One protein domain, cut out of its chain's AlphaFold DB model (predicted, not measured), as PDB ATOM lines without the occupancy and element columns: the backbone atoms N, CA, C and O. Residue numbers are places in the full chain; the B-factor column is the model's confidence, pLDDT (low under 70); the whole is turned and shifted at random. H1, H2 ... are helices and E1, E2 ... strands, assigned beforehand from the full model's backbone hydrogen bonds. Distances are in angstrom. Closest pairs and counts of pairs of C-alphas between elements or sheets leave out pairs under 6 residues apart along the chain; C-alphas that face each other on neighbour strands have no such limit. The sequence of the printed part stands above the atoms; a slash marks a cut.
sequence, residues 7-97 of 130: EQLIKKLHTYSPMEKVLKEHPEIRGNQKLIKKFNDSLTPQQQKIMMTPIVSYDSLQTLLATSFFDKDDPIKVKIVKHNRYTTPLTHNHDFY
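AT A GLANCE: This is residues 7 to 97 of the 130 residues of the protein "Cupin_2 domain-containing protein" of Lactobacillus amylovorus CAG:719 (UniProt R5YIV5). A flat, open arrangement has a small two-stranded parallel pair, E1 and E2, on one side and a winding run of four short helices, H2 to H5, on another, with the long unnamed stretch of residues 65 to 91 looping out from E1 and coming back to E2. H1 lies out at a corner, away from the other named elements, and residues 71 to 76 stick out at the tip of the long loop. The printed part has 91 residues, with five named helices followed by two named strands, in the order H1 H2 H3 H4 H5 E1 E2. Under half of the residues are in named elements, and of those the class is mostly helix. The whole is only just compact, close to loose, with a radius of gyration of the C-alphas of 14.4 A and spans of 40 by 40 by 21 A.

IN THESE COORDINATES: Strand E1 is residues 62 to 64 and strand E2 is residues 92 to 94, with C-alpha 94 at (152.724, 111.828, 34.587). H4, the longest helix, is residues 33 to 41 and measures 12.1 A from first to last C-alpha. H3 is residues 27 to 31, and H5 is residues 45 to 51, 9.9 A long. H2 is residues 18 to 25, 11.0 A long, beginning with C-alpha 18 at (149.666, 119.041, 60.707). H1 is residues 7 to 14, 10.5 A long, with C-alpha 7 at (154.374, 138.626, 54.182).

HOW THE PARTS SIT: E1 and E2 are parallel neighbours, with 33 degrees between their directions. The C-alphas of Thr 63 and Asn 93 face each other at 4.5 A. N 64 and O 93 are within hydrogen-bond range at 2.8 A, as are N 93 and O 62 at 3.0 A. E2 is apart from H2, H3, H4 and H5. H3 and H4 touch only at the corner by their link, the closest C-alphas being those of Ile 29 and Leu 35, 5.2 A apart. H4 and H5 are close but not clearly touching, with the C-alphas of Asn 40 and Gln 48 closest at 7.3 A; they run opposite ways at a steep tilt of 54 degrees. H2 and H3 are also close but not clearly touching, the closest C-alphas being those of Leu 23 and Ile 29 at 7.1 A. H2 and H5 are near each other, with 5 pairs of C-alphas within 10 A. H1 is apart from each of the other named elements. In H1, H2, H4 and H5 every O i to N i+4 pair is within hydrogen-bond range; in H3 it is 0 of 1, beside 1 of 2 for O i to N i+3.

THE WHOLE: The two C-alphas farthest apart are those of Glu 7 and Asp 59, at 42.7 A. The printed part has no cut. The link from E1 to E2 is long, with 27 residues. Mean pLDDT of the printed part is 81.8, and residues 52 to 61 are under 70.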
ATOM      1  N   GLU A   7     154.046 139.144  52.847       95.19
ATOM      2  CA  GLU A   7     154.374 138.626  54.182       95.19
ATOM      3  C   GLU A   7     153.415 137.512  54.613       95.19
ATOM      4  O   GLU A   7     153.829 136.509  55.197       95.19
ATOM      5  N   GLN A   8     152.124 137.660  54.303       94.94
ATOM      6  CA  GLN A   8     151.126 136.633  54.585       94.94
ATOM      7  C   GLN A   8     151.372 135.359  53.768       94.94
ATOM      8  O   GLN A   8     151.216 134.256  54.303       94.94
ATOM      9  N   LEU A   9     151.767 135.490  52.497       91.44
ATOM     10  CA  LEU A   9     152.116 134.355  51.646       91.44
ATOM     11  C   LEU A   9     153.348 133.625  52.184       91.44
ATOM     12  O   LEU A   9     153.286 132.413  52.380       91.44
ATOM     13  N   ILE A  10     154.425 134.351  52.488       94.69
ATOM     14  CA  ILE A  10     155.650 133.775  53.053       94.69
ATOM     15  C   ILE A  10     155.349 133.064  54.375       94.69
ATOM     16  O   ILE A  10     155.651 131.880  54.523       94.69
ATOM     17  N   LYS A  11     154.620 133.716  55.292       95.25
ATOM     18  CA  LYS A  11     154.184 133.095  56.553       95.25
ATOM     19  C   LYS A  11     153.393 131.806  56.314       95.25
ATOM     20  O   LYS A  11     153.618 130.804  56.999       95.25
ATOM     21  N   LYS A  12     152.477 131.804  55.340       92.62
ATOM     22  CA  LYS A  12     151.702 130.612  54.962       92.62
ATOM     23  C   LYS A  12     152.604 129.495  54.430       92.62
ATOM     24  O   LYS A  12     152.412 128.344  54.812       92.62
ATOM     25  N   LEU A  13     153.577 129.813  53.578       92.25
ATOM     26  CA  LEU A  13     154.491 128.830  52.993       92.25
ATOM     27  C   LEU A  13     155.459 128.252  54.033       92.25
ATOM     28  O   LEU A  13     155.725 127.047  54.021       92.25
ATOM     29  N   HIS A  14     155.938 129.059  54.981       94.06
ATOM     30  CA  HIS A  14     156.799 128.601  56.079       94.06
ATOM     31  C   HIS A  14     156.070 127.734  57.099       94.06
ATOM     32  O   HIS A  14     156.669 126.798  57.630       94.06
ATOM     33  N   THR A  15     154.780 127.979  57.322       94.56
ATOM     34  CA  THR A  15     153.981 127.216  58.288       94.56
ATOM     35  C   THR A  15     153.874 125.743  57.879       94.56
ATOM     36  O   THR A  15     153.487 125.419  56.753       94.56
ATOM     37  N   TYR A  16     154.212 124.843  58.807       92.94
ATOM     38  CA  TYR A  16     154.033 123.406  58.620       92.94
ATOM     39  C   TYR A  16     152.561 123.011  58.742       92.94
ATOM     40  O   TYR A  16     151.888 123.401  59.705       92.94
ATOM     41  N   SER A  17     152.086 122.187  57.813       90.31
ATOM     42  CA  SER A  17     150.805 121.498  57.950       90.31
ATOM     43  C   SER A  17     150.849 120.505  59.127       90.31
ATOM     44  O   SER A  17     151.937 120.092  59.544       90.31
ATOM     45  N   PRO A  18     149.695 120.083  59.679       91.06
ATOM     46  CA  PRO A  18     149.666 119.041  60.707       91.06
ATOM     47  C   PRO A  18     150.404 117.762  60.279       91.06
ATOM     48  O   PRO A  18     151.154 117.193  61.063       91.06
ATOM     49  N   MET A  19     150.268 117.364  59.013       90.00
ATOM     50  CA  MET A  19     150.932 116.188  58.448       90.00
ATOM     51  C   MET A  19     152.448 116.383  58.324       90.00
ATOM     52  O   MET A  19     153.204 115.474  58.653       90.00
ATOM     53  N   GLU A  20     152.909 117.572  57.914       91.69
ATOM     54  CA  GLU A  20     154.344 117.887  57.878       91.69
ATOM     55  C   GLU A  20     154.962 117.823  59.282       91.69
ATOM     56  O   GLU A  20     156.096 117.378  59.419       91.69
ATOM     57  N   LYS A  21     154.230 118.216  60.336       94.38
ATOM     58  CA  LYS A  21     154.710 118.087  61.723       94.38
ATOM     59  C   LYS A  21     154.892 116.621  62.122       94.38
ATOM     60  O   LYS A  21     155.967 116.269  62.594       94.38
ATOM     61  N   VAL A  22     153.906 115.768  61.835       93.38
ATOM     62  CA  VAL A  22     154.004 114.318  62.087       93.38
ATOM     63  C   VAL A  22     155.198 113.715  61.339       93.38
ATOM     64  O   VAL A  22     156.036 113.053  61.939       93.38
ATOM     65  N   LEU A  23     155.342 113.995  60.041       91.88
ATOM     66  CA  LEU A  23     156.448 113.467  59.225       91.88
ATOM     67  C   LEU A  23     157.828 114.028  59.611       91.88
ATOM     68  O   LEU A  23     158.862 113.436  59.287       91.88
ATOM     69  N   LYS A  24     157.865 115.188  60.274       94.31
ATOM     70  CA  LYS A  24     159.089 115.755  60.847       94.31
ATOM     71  C   LYS A  24     159.519 114.996  62.102       94.31
ATOM     72  O   LYS A  24     160.710 114.760  62.271       94.31
ATOM     73  N   GLU A  25     158.564 114.654  62.961       96.38
ATOM     74  CA  GLU A  25     158.788 113.926  64.219       96.38
ATOM     75  C   GLU A  25     159.059 112.433  63.988       96.38
ATOM     76  O   GLU A  25     159.727 111.805  64.805       96.38
ATOM     77  N   HIS A  26     158.615 111.904  62.843       94.12
ATOM     78  CA  HIS A  26     158.732 110.496  62.461       94.12
ATOM     79  C   HIS A  26     159.519 110.288  61.148       94.12
ATOM     80  O   HIS A  26     158.956 109.837  60.139       94.12
ATOM     81  N   PRO A  27     160.823 110.628  61.097       92.06
ATOM     82  CA  PRO A  27     161.640 110.485  59.890       92.06
ATOM     83  C   PRO A  27     161.748 109.034  59.390       92.06
ATOM     84  O   PRO A  27     161.924 108.817  58.188       92.06
ATOM     85  N   GLU A  28     161.589 108.044  60.272       92.56
ATOM     86  CA  GLU A  28     161.580 106.614  59.957       92.56
ATOM     87  C   GLU A  28     160.473 106.217  58.974       92.56
ATOM     88  O   GLU A  28     160.615 105.221  58.260       92.56
ATOM     89  N   ILE A  29     159.393 107.006  58.892       89.69
ATOM     90  CA  ILE A  29     158.317 106.771  57.928       89.69
ATOM     91  C   ILE A  29     158.882 106.818  56.508       89.69
ATOM     92  O   ILE A  29     158.526 105.975  55.693       89.69
ATOM     93  N   ARG A  30     159.821 107.722  56.196       83.19
ATOM     94  CA  ARG A  30     160.245 107.964  54.805       83.19
ATOM     95  C   ARG A  30     160.863 106.751  54.117       83.19
ATOM     96  O   ARG A  30     160.710 106.603  52.911       83.19
ATOM     97  N   GLY A  31     161.553 105.905  54.874       81.81
ATOM     98  CA  GLY A  31     162.252 104.728  54.359       81.81
ATOM     99  C   GLY A  31     161.525 103.406  54.600       81.81
ATOM    100  O   GLY A  31     162.071 102.358  54.269       81.81
ATOM    101  N   ASN A  32     160.333 103.419  55.207       87.44
ATOM    102  CA  ASN A  32     159.673 102.200  55.668       87.44
ATOM    103  C   ASN A  32     158.268 102.052  55.078       87.44
ATOM    104  O   ASN A  32     157.306 102.653  55.552       87.44
ATOM    105  N   GLN A  33     158.131 101.164  54.093       82.25
ATOM    106  CA  GLN A  33     156.881 100.927  53.364       82.25
ATOM    107  C   GLN A  33     155.683 100.606  54.271       82.25
ATOM    108  O   GLN A  33     154.576 101.085  54.018       82.25
ATOM    109  N   LYS A  34     155.884  99.842  55.354       87.94
ATOM    110  CA  LYS A  34     154.802  99.514  56.297       87.94
ATOM    111  C   LYS A  34     154.318 100.760  57.035       87.94
ATOM    112  O   LYS A  34     153.114 100.941  57.209       87.94
ATOM    113  N   LEU A  35     155.244 101.626  57.444       90.19
ATOM    114  CA  LEU A  35     154.918 102.876  58.128       90.19
ATOM    115  C   LEU A  35     154.312 103.910  57.175       90.19
ATOM    116  O   LEU A  35     153.359 104.581  57.559       90.19
ATOM    117  N   ILE A  36     154.783 103.978  55.926       85.12
ATOM    118  CA  ILE A  36     154.186 104.814  54.872       85.12
ATOM    119  C   ILE A  36     152.732 104.415  54.651       85.12
ATOM    120  O   ILE A  36     151.846 105.269  54.677       85.12
ATOM    121  N   LYS A  37     152.471 103.114  54.465       83.56
ATOM    122  CA  LYS A  37     151.110 102.617  54.269       83.56
ATOM    123  C   LYS A  37     150.228 102.969  55.466       83.56
ATOM    124  O   LYS A  37     149.170 103.560  55.283       83.56
ATOM    125  N   LYS A  38     150.698 102.692  56.687       89.12
ATOM    126  CA  LYS A  38     149.972 103.020  57.922       89.12
ATOM    127  C   LYS A  38     149.668 104.519  58.039       89.12
ATOM    128  O   LYS A  38     148.569 104.880  58.447       89.12
ATOM    129  N   PHE A  39     150.620 105.383  57.684       88.62
ATOM    130  CA  PHE A  39     150.416 106.830  57.671       88.62
ATOM    131  C   PHE A  39     149.335 107.225  56.658       88.62
ATOM    132  O   PHE A  39     148.395 107.922  57.023       88.62
ATOM    133  N   ASN A  40     149.408 106.725  55.425       83.12
ATOM    134  CA  ASN A  40     148.432 107.042  54.380       83.12
ATOM    135  C   ASN A  40     147.021 106.525  54.690       83.12
ATOM    136  O   ASN A  40     146.049 107.239  54.436       83.12
ATOM    137  N   ASP A  41     146.913 105.326  55.268       86.44
ATOM    138  CA  ASP A  41     145.643 104.734  55.706       86.44
ATOM    139  C   ASP A  41     144.986 105.561  56.834       86.44
ATOM    140  O   ASP A  41     143.775 105.495  57.025       86.44
ATOM    141  N   SER A  42     145.770 106.356  57.578       89.19
ATOM    142  CA  SER A  42     145.264 107.244  58.637       89.19
ATOM    143  C   SER A  42     144.701 108.575  58.123       89.19
ATOM    144  O   SER A  42     144.058 109.306  58.878       89.19
ATOM    145  N   LEU A  43     144.939 108.913  56.851       85.62
ATOM    146  CA  LEU A  43     144.523 110.185  56.266       85.62
ATOM    147  C   LEU A  43     143.077 110.117  55.765       85.62
ATOM    148  O   LEU A  43     142.682 109.187  55.067       85.62
ATOM    149  N   THR A  44     142.304 111.170  56.029       87.06
ATOM    150  CA  THR A  44     141.012 111.385  55.361       87.06
ATOM    151  C   THR A  44     141.198 111.613  53.852       87.06
ATOM    152  O   THR A  44     142.257 112.095  53.437       87.06
ATOM    153  N   PRO A  45     140.165 111.393  53.013       79.88
ATOM    154  CA  PRO A  45     140.248 111.658  51.571       79.88
ATOM    155  C   PRO A  45     140.704 113.088  51.237       79.88
ATOM    156  O   PRO A  45     141.496 113.312  50.323       79.88
ATOM    157  N   GLN A  46     140.265 114.070  52.032       81.19
ATOM    158  CA  GLN A  46     140.686 115.459  51.865       81.19
ATOM    159  C   GLN A  46     142.174 115.654  52.189       81.19
ATOM    160  O   GLN A  46     142.871 116.380  51.481       81.19
ATOM    161  N   GLN A  47     142.682 115.003  53.239       82.69
ATOM    162  CA  GLN A  47     144.105 115.054  53.582       82.69
ATOM    163  C   GLN A  47     144.965 114.342  52.539       82.69
ATOM    164  O   GLN A  47     146.018 114.865  52.198       82.69
ATOM    165  N   GLN A  48     144.510 113.215  51.986       76.44
ATOM    166  CA  GLN A  48     145.195 112.536  50.879       76.44
ATOM    167  C   GLN A  48     145.319 113.465  49.662       76.44
ATOM    168  O   GLN A  48     146.410 113.632  49.115       76.44
ATOM    169  N   LYS A  49     144.239 114.180  49.310       73.19
ATOM    170  CA  LYS A  49     144.251 115.176  48.225       73.19
ATOM    171  C   LYS A  49     145.217 116.340  48.491       73.19
ATOM    172  O   LYS A  49     145.889 116.791  47.569       73.19
ATOM    173  N   ILE A  50     145.305 116.830  49.734       75.25
ATOM    174  CA  ILE A  50     146.231 117.914  50.135       75.25
ATOM    175  C   ILE A  50     147.686 117.447  50.136       75.25
ATOM    176  O   ILE A  50     148.580 118.185  49.722       75.25
ATOM    177  N   MET A  51     147.930 116.228  50.611       73.00
ATOM    178  CA  MET A  51     149.266 115.647  50.628       73.00
ATOM    179  C   MET A  51     149.783 115.375  49.212       73.00
ATOM    180  O   MET A  51     150.990 115.197  49.044       73.00
ATOM    181  N   MET A  52     148.881 115.389  48.214       66.38
ATOM    182  CA  MET A  52     149.128 114.944  46.842       66.38
ATOM    183  C   MET A  52     149.851 113.601  46.835       66.38
ATOM    184  O   MET A  52     150.674 113.328  45.966       66.38
ATOM    185  N   THR A  53     149.586 112.789  47.859       54.72
ATOM    186  CA  THR A  53     150.214 111.498  48.015       54.72
ATOM    187  C   THR A  53     149.649 110.619  46.916       54.72
ATOM    188  O   THR A  53     148.438 110.383  46.901       54.72
ATOM    189  N   PRO A  54     150.478 110.091  46.010       49.12
ATOM    190  CA  PRO A  54     150.084 108.890  45.308       49.12
ATOM    191  C   PRO A  54     149.754 107.850  46.376       49.12
ATOM    192  O   PRO A  54     150.557 107.567  47.268       49.12
ATOM    193  N   ILE A  55     148.522 107.357  46.337       45.62
ATOM    194  CA  ILE A  55     148.055 106.232  47.137       45.62
ATOM    195  C   ILE A  55     149.080 105.113  46.931       45.62
ATOM    196  O   ILE A  55     149.285 104.622  45.822       45.62
ATOM    197  N   VAL A  56     149.822 104.793  47.990       45.59
ATOM    198  CA  VAL A  56     151.027 103.970  47.886       45.59
ATOM    199  C   VAL A  56     150.628 102.516  47.669       45.59
ATOM    200  O   VAL A  56     150.307 101.794  48.609       45.59
ATOM    201  N   SER A  57     150.707 102.097  46.411       40.12
ATOM    202  CA  SER A  57     151.098 100.751  46.014       40.12
ATOM    203  C   SER A  57     152.438 100.896  45.294       40.12
ATOM    204  O   SER A  57     152.508 101.536  44.246       40.12
ATOM    205  N   TYR A  58     153.506 100.387  45.910       43.03
ATOM    206  CA  TYR A  58     154.882 100.434  45.393       43.03
ATOM    207  C   TYR A  58     155.093  99.468  44.211       43.03
ATOM    208  O   TYR A  58     156.095  99.558  43.515       43.03
ATOM    209  N   ASP A  59     154.139  98.567  43.955       45.22
ATOM    210  CA  ASP A  59     154.323  97.453  43.019       45.22
ATOM    211  C   ASP A  59     154.124  97.828  41.540       45.22
ATOM    212  O   ASP A  59     154.216  96.971  40.666       45.22
ATOM    213  N   SER A  60     153.896  99.103  41.213       49.06
ATOM    214  CA  SER A  60     153.870  99.557  39.817       49.06
ATOM    215  C   SER A  60     154.312 101.013  39.696       49.06
ATOM    216  O   SER A  60     153.955 101.841  40.534       49.06
ATOM    217  N   LEU A  61     155.078 101.329  38.644       56.25
ATOM    218  CA  LEU A  61     155.242 102.703  38.165       56.25
ATOM    219  C   LEU A  61     153.842 103.287  37.958       56.25
ATOM    220  O   LEU A  61     153.134 102.888  37.036       56.25
ATOM    221  N   GLN A  62     153.423 104.190  38.841       70.94
ATOM    222  CA  GLN A  62     152.130 104.843  38.700       70.94
ATOM    223  C   GLN A  62     152.272 105.980  37.692       70.94
ATOM    224  O   GLN A  62     153.125 106.853  37.849       70.94
ATOM    225  N   THR A  63     151.428 105.971  36.665       80.75
ATOM    226  CA  THR A  63     151.213 107.157  35.837       80.75
ATOM    227  C   THR A  63     150.169 108.023  36.526       80.75
ATOM    228  O   THR A  63     149.002 107.644  36.637       80.75
ATOM    229  N   LEU A  64     150.593 109.182  37.013       81.00
ATOM    230  CA  LEU A  64     149.718 110.209  37.549       81.00
ATOM    231  C   LEU A  64     148.992 110.904  36.396       81.00
ATOM    232  O   LEU A  64     149.620 111.495  35.522       81.00
ATOM    233  N   LEU A  65     147.663 110.829  36.407       82.88
ATOM    234  CA  LEU A  65     146.826 111.417  35.365       82.88
ATOM    235  C   LEU A  65     146.390 112.830  35.743       82.88
ATOM    236  O   LEU A  65     145.960 113.069  36.875       82.88
ATOM    237  N   ALA A  66     146.378 113.742  34.775       82.50
ATOM    238  CA  ALA A  66     145.949 115.126  34.920       82.50
ATOM    239  C   ALA A  66     144.535 115.216  35.511       82.50
ATOM    240  O   ALA A  66     144.249 116.070  36.346       82.50
ATOM    241  N   THR A  67     143.661 114.273  35.157       81.50
ATOM    242  CA  THR A  67     142.285 114.165  35.669       81.50
ATOM    243  C   THR A  67     142.194 113.956  37.183       81.50
ATOM    244  O   THR A  67     141.146 114.212  37.768       81.50
ATOM    245  N   SER A  68     143.281 113.531  37.834       77.00
ATOM    246  CA  SER A  68     143.367 113.418  39.296       77.00
ATOM    247  C   SER A  68     143.703 114.756  39.974       77.00
ATOM    248  O   SER A  68     143.469 114.924  41.175       77.00
ATOM    249  N   PHE A  69     144.226 115.728  39.221       77.12
ATOM    250  CA  PHE A  69     144.703 117.014  39.741       77.12
ATOM    251  C   PHE A  69     143.864 118.208  39.291       77.12
ATOM    252  O   PHE A  69     143.722 119.148  40.087       77.12
ATOM    253  N   PHE A  70     143.322 118.150  38.073       81.06
ATOM    254  CA  PHE A  70     142.609 119.225  37.389       81.06
ATOM    255  C   PHE A  70     141.165 118.820  37.092       81.06
ATOM    256  O   PHE A  70     140.908 117.783  36.475       81.06
ATOM    257  N   ASP A  71     140.223 119.682  37.466       80.38
ATOM    258  CA  ASP A  71     138.823 119.503  37.093       80.38
ATOM    259  C   ASP A  71     138.633 119.816  35.596       80.38
ATOM    260  O   ASP A  71     139.342 120.648  35.011       80.38
ATOM    261  N   LYS A  72     137.666 119.153  34.943       76.81
ATOM    262  CA  LYS A  72     137.392 119.332  33.500       76.81
ATOM    263  C   LYS A  72     137.107 120.787  33.123       76.81
ATOM    264  O   LYS A  72     137.536 121.204  32.051       76.81
ATOM    265  N   ASP A  73     136.538 121.558  34.041       82.00
ATOM    266  CA  ASP A  73     136.132 122.946  33.811       82.00
ATOM    267  C   ASP A  73     137.128 123.977  34.371       82.00
ATOM    268  O   ASP A  73     136.830 125.168  34.389       82.00
ATOM    269  N   ASP A  74     138.314 123.550  34.831       79.19
ATOM    270  CA  ASP A  74     139.355 124.473  35.298       79.19
ATOM    271  C   ASP A  74     139.821 125.387  34.137       79.19
ATOM    272  O   ASP A  74     140.395 124.881  33.166       79.19
ATOM    273  N   PRO A  75     139.575 126.711  34.198       74.44
ATOM    274  CA  PRO A  75     139.751 127.615  33.061       74.44
ATOM    275  C   PRO A  75     141.215 127.894  32.716       74.44
ATOM    276  O   PRO A  75     141.506 128.277  31.586       74.44
ATOM    277  N   ILE A  76     142.134 127.733  33.675       74.62
ATOM    278  CA  ILE A  76     143.561 128.044  33.483       74.62
ATOM    279  C   ILE A  76     144.372 126.751  33.327       74.62
ATOM    280  O   ILE A  76     145.457 126.787  32.755       74.62
ATOM    281  N   LYS A  77     143.852 125.601  33.796       81.50
ATOM    282  CA  LYS A  77     144.555 124.299  33.793       81.50
ATOM    283  C   LYS A  77     145.940 124.366  34.452       81.50
ATOM    284  O   LYS A  77     146.818 123.562  34.156       81.50
ATOM    285  N   VAL A  78     146.130 125.319  35.364       85.75
ATOM    286  CA  VAL A  78     147.356 125.508  36.141       85.75
ATOM    287  C   VAL A  78     146.994 125.471  37.611       85.75
ATOM    288  O   VAL A  78     146.152 126.232  38.085       85.75
ATOM    289  N   LYS A  79     147.686 124.608  38.349       84.19
ATOM    290  CA  LYS A  79     147.487 124.425  39.779       84.19
ATOM    291  C   LYS A  79     148.811 124.638  40.488       84.19
ATOM    292  O   LYS A  79     149.766 123.906  40.265       84.19
ATOM    293  N   ILE A  80     148.852 125.644  41.354       85.94
ATOM    294  CA  ILE A  80     150.037 125.971  42.148       85.94
ATOM    295  C   ILE A  80     149.844 125.407  43.550       85.94
ATOM    296  O   ILE A  80     148.861 125.709  44.232       85.94
ATOM    297  N   VAL A  81     150.798 124.595  43.985       85.38
ATOM    298  CA  VAL A  81     150.769 123.887  45.264       85.38
ATOM    299  C   VAL A  81     152.114 124.027  45.960       85.38
ATOM    300  O   VAL A  81     153.166 123.998  45.330       85.38
ATOM    301  N   LYS A  82     152.087 124.180  47.286       88.81
ATOM    302  CA  LYS A  82     153.297 124.057  48.100       88.81
ATOM    303  C   LYS A  82     153.690 122.580  48.124       88.81
ATOM    304  O   LYS A  82     152.864 121.750  48.497       88.81
ATOM    305  N   HIS A  83     154.940 122.266  47.794       87.38
ATOM    306  CA  HIS A  83     155.455 120.912  47.959       87.38
ATOM    307  C   HIS A  83     155.483 120.536  49.447       87.38
ATOM    308  O   HIS A  83     156.036 121.272  50.274       87.38
ATOM    309  N   ASN A  84     154.884 119.398  49.796       86.88
ATOM    310  CA  ASN A  84     154.865 118.927  51.177       86.88
ATOM    311  C   ASN A  84     156.274 118.520  51.607       86.88
ATOM    312  O   ASN A  84     156.987 117.809  50.897       86.88
ATOM    313  N   ARG A  85     156.698 118.990  52.775       88.00
ATOM    314  CA  ARG A  85     158.000 118.638  53.344       88.00
ATOM    315  C   ARG A  85     157.925 117.270  54.000       88.00
ATOM    316  O   ARG A  85     156.874 116.855  54.482       88.00
ATOM    317  N   TYR A  86     159.078 116.610  54.074       88.31
ATOM    318  CA  TYR A  86     159.256 115.367  54.825       88.31
ATOM    319  C   TYR A  86     158.477 114.156  54.293       88.31
ATOM    320  O   TYR A  86     158.414 113.127  54.966       88.31
ATOM    321  N   THR A  87     157.912 114.261  53.094       83.75
ATOM    322  CA  THR A  87     157.279 113.149  52.393       83.75
ATOM    323  C   THR A  87     158.324 112.175  51.855       83.75
ATOM    324  O   THR A  87     159.504 112.505  51.703       83.75
ATOM    325  N   THR A  88     157.891 110.946  51.581       80.69
ATOM    326  CA  THR A  88     158.702 109.968  50.856       80.69
ATOM    327  C   THR A  88     158.740 110.337  49.371       80.69
ATOM    328  O   THR A  88     157.670 110.506  48.785       80.69
ATOM    329  N   PRO A  89     159.922 110.421  48.738       78.25
ATOM    330  CA  PRO A  89     160.015 110.531  47.286       78.25
ATOM    331  C   PRO A  89     159.382 109.307  46.610       78.25
ATOM    332  O   PRO A  89     159.731 108.175  46.945       78.25
ATOM    333  N   LEU A  90     158.476 109.518  45.650       79.19
ATOM    334  CA  LEU A  90     157.911 108.439  44.834       79.19
ATOM    335  C   LEU A  90     158.408 108.561  43.392       79.19
ATOM    336  O   LEU A  90     158.251 109.608  42.772       79.19
ATOM    337  N   THR A  91     158.944 107.472  42.843       83.06
ATOM    338  CA  THR A  91     159.182 107.364  41.397       83.06
ATOM    339  C   THR A  91     157.855 107.127  40.681       83.06
ATOM    340  O   THR A  91     157.125 106.200  41.031       83.06
ATOM    341  N   HIS A  92     157.536 107.968  39.704       84.69
ATOM    342  CA  HIS A  92     156.277 107.921  38.967       84.69
ATOM    343  C   HIS A  92     156.432 108.580  37.591       84.69
ATOM    344  O   HIS A  92     157.418 109.274  37.341       84.69
ATOM    345  N   ASN A  93     155.442 108.359  36.729       87.25
ATOM    346  CA  ASN A  93     155.264 109.075  35.466       87.25
ATOM    347  C   ASN A  93     154.056 110.014  35.585       87.25
ATOM    348  O   ASN A  93     153.229 109.840  36.479       87.25
ATOM    349  N   HIS A  94     153.908 110.969  34.671       87.50
ATOM    350  CA  HIS A  94     152.724 111.828  34.587       87.50
ATOM    351  C   HIS A  94     152.382 112.189  33.134       87.50
ATOM    352  O   HIS A  94     153.279 112.286  32.297       87.50
ATOM    353  N   ASP A  95     151.096 112.390  32.834       89.69
ATOM    354  CA  ASP A  95     150.586 112.819  31.511       89.69
ATOM    355  C   ASP A  95     150.394 114.349  31.402       89.69
ATOM    356  O   ASP A  95     149.831 114.863  30.434       89.69
ATOM    357  N   PHE A  96     150.872 115.090  32.401       87.88
ATOM    358  CA  PHE A  96     150.850 116.548  32.471       87.88
ATOM    359  C   PHE A  96     152.267 117.114  32.602       87.88
ATOM    360  O   PHE A  96     153.225 116.386  32.852       87.88
ATOM    361  N   TYR A  97     152.399 118.429  32.438       91.62
ATOM    362  CA  TYR A  97     153.643 119.145  32.713       91.62
ATOM    363  C   TYR A  97     153.756 119.472  34.200       91.62
ATOM    364  O   TYR A  97     152.823 120.031  34.781       91.62
TER     365      TYR A  97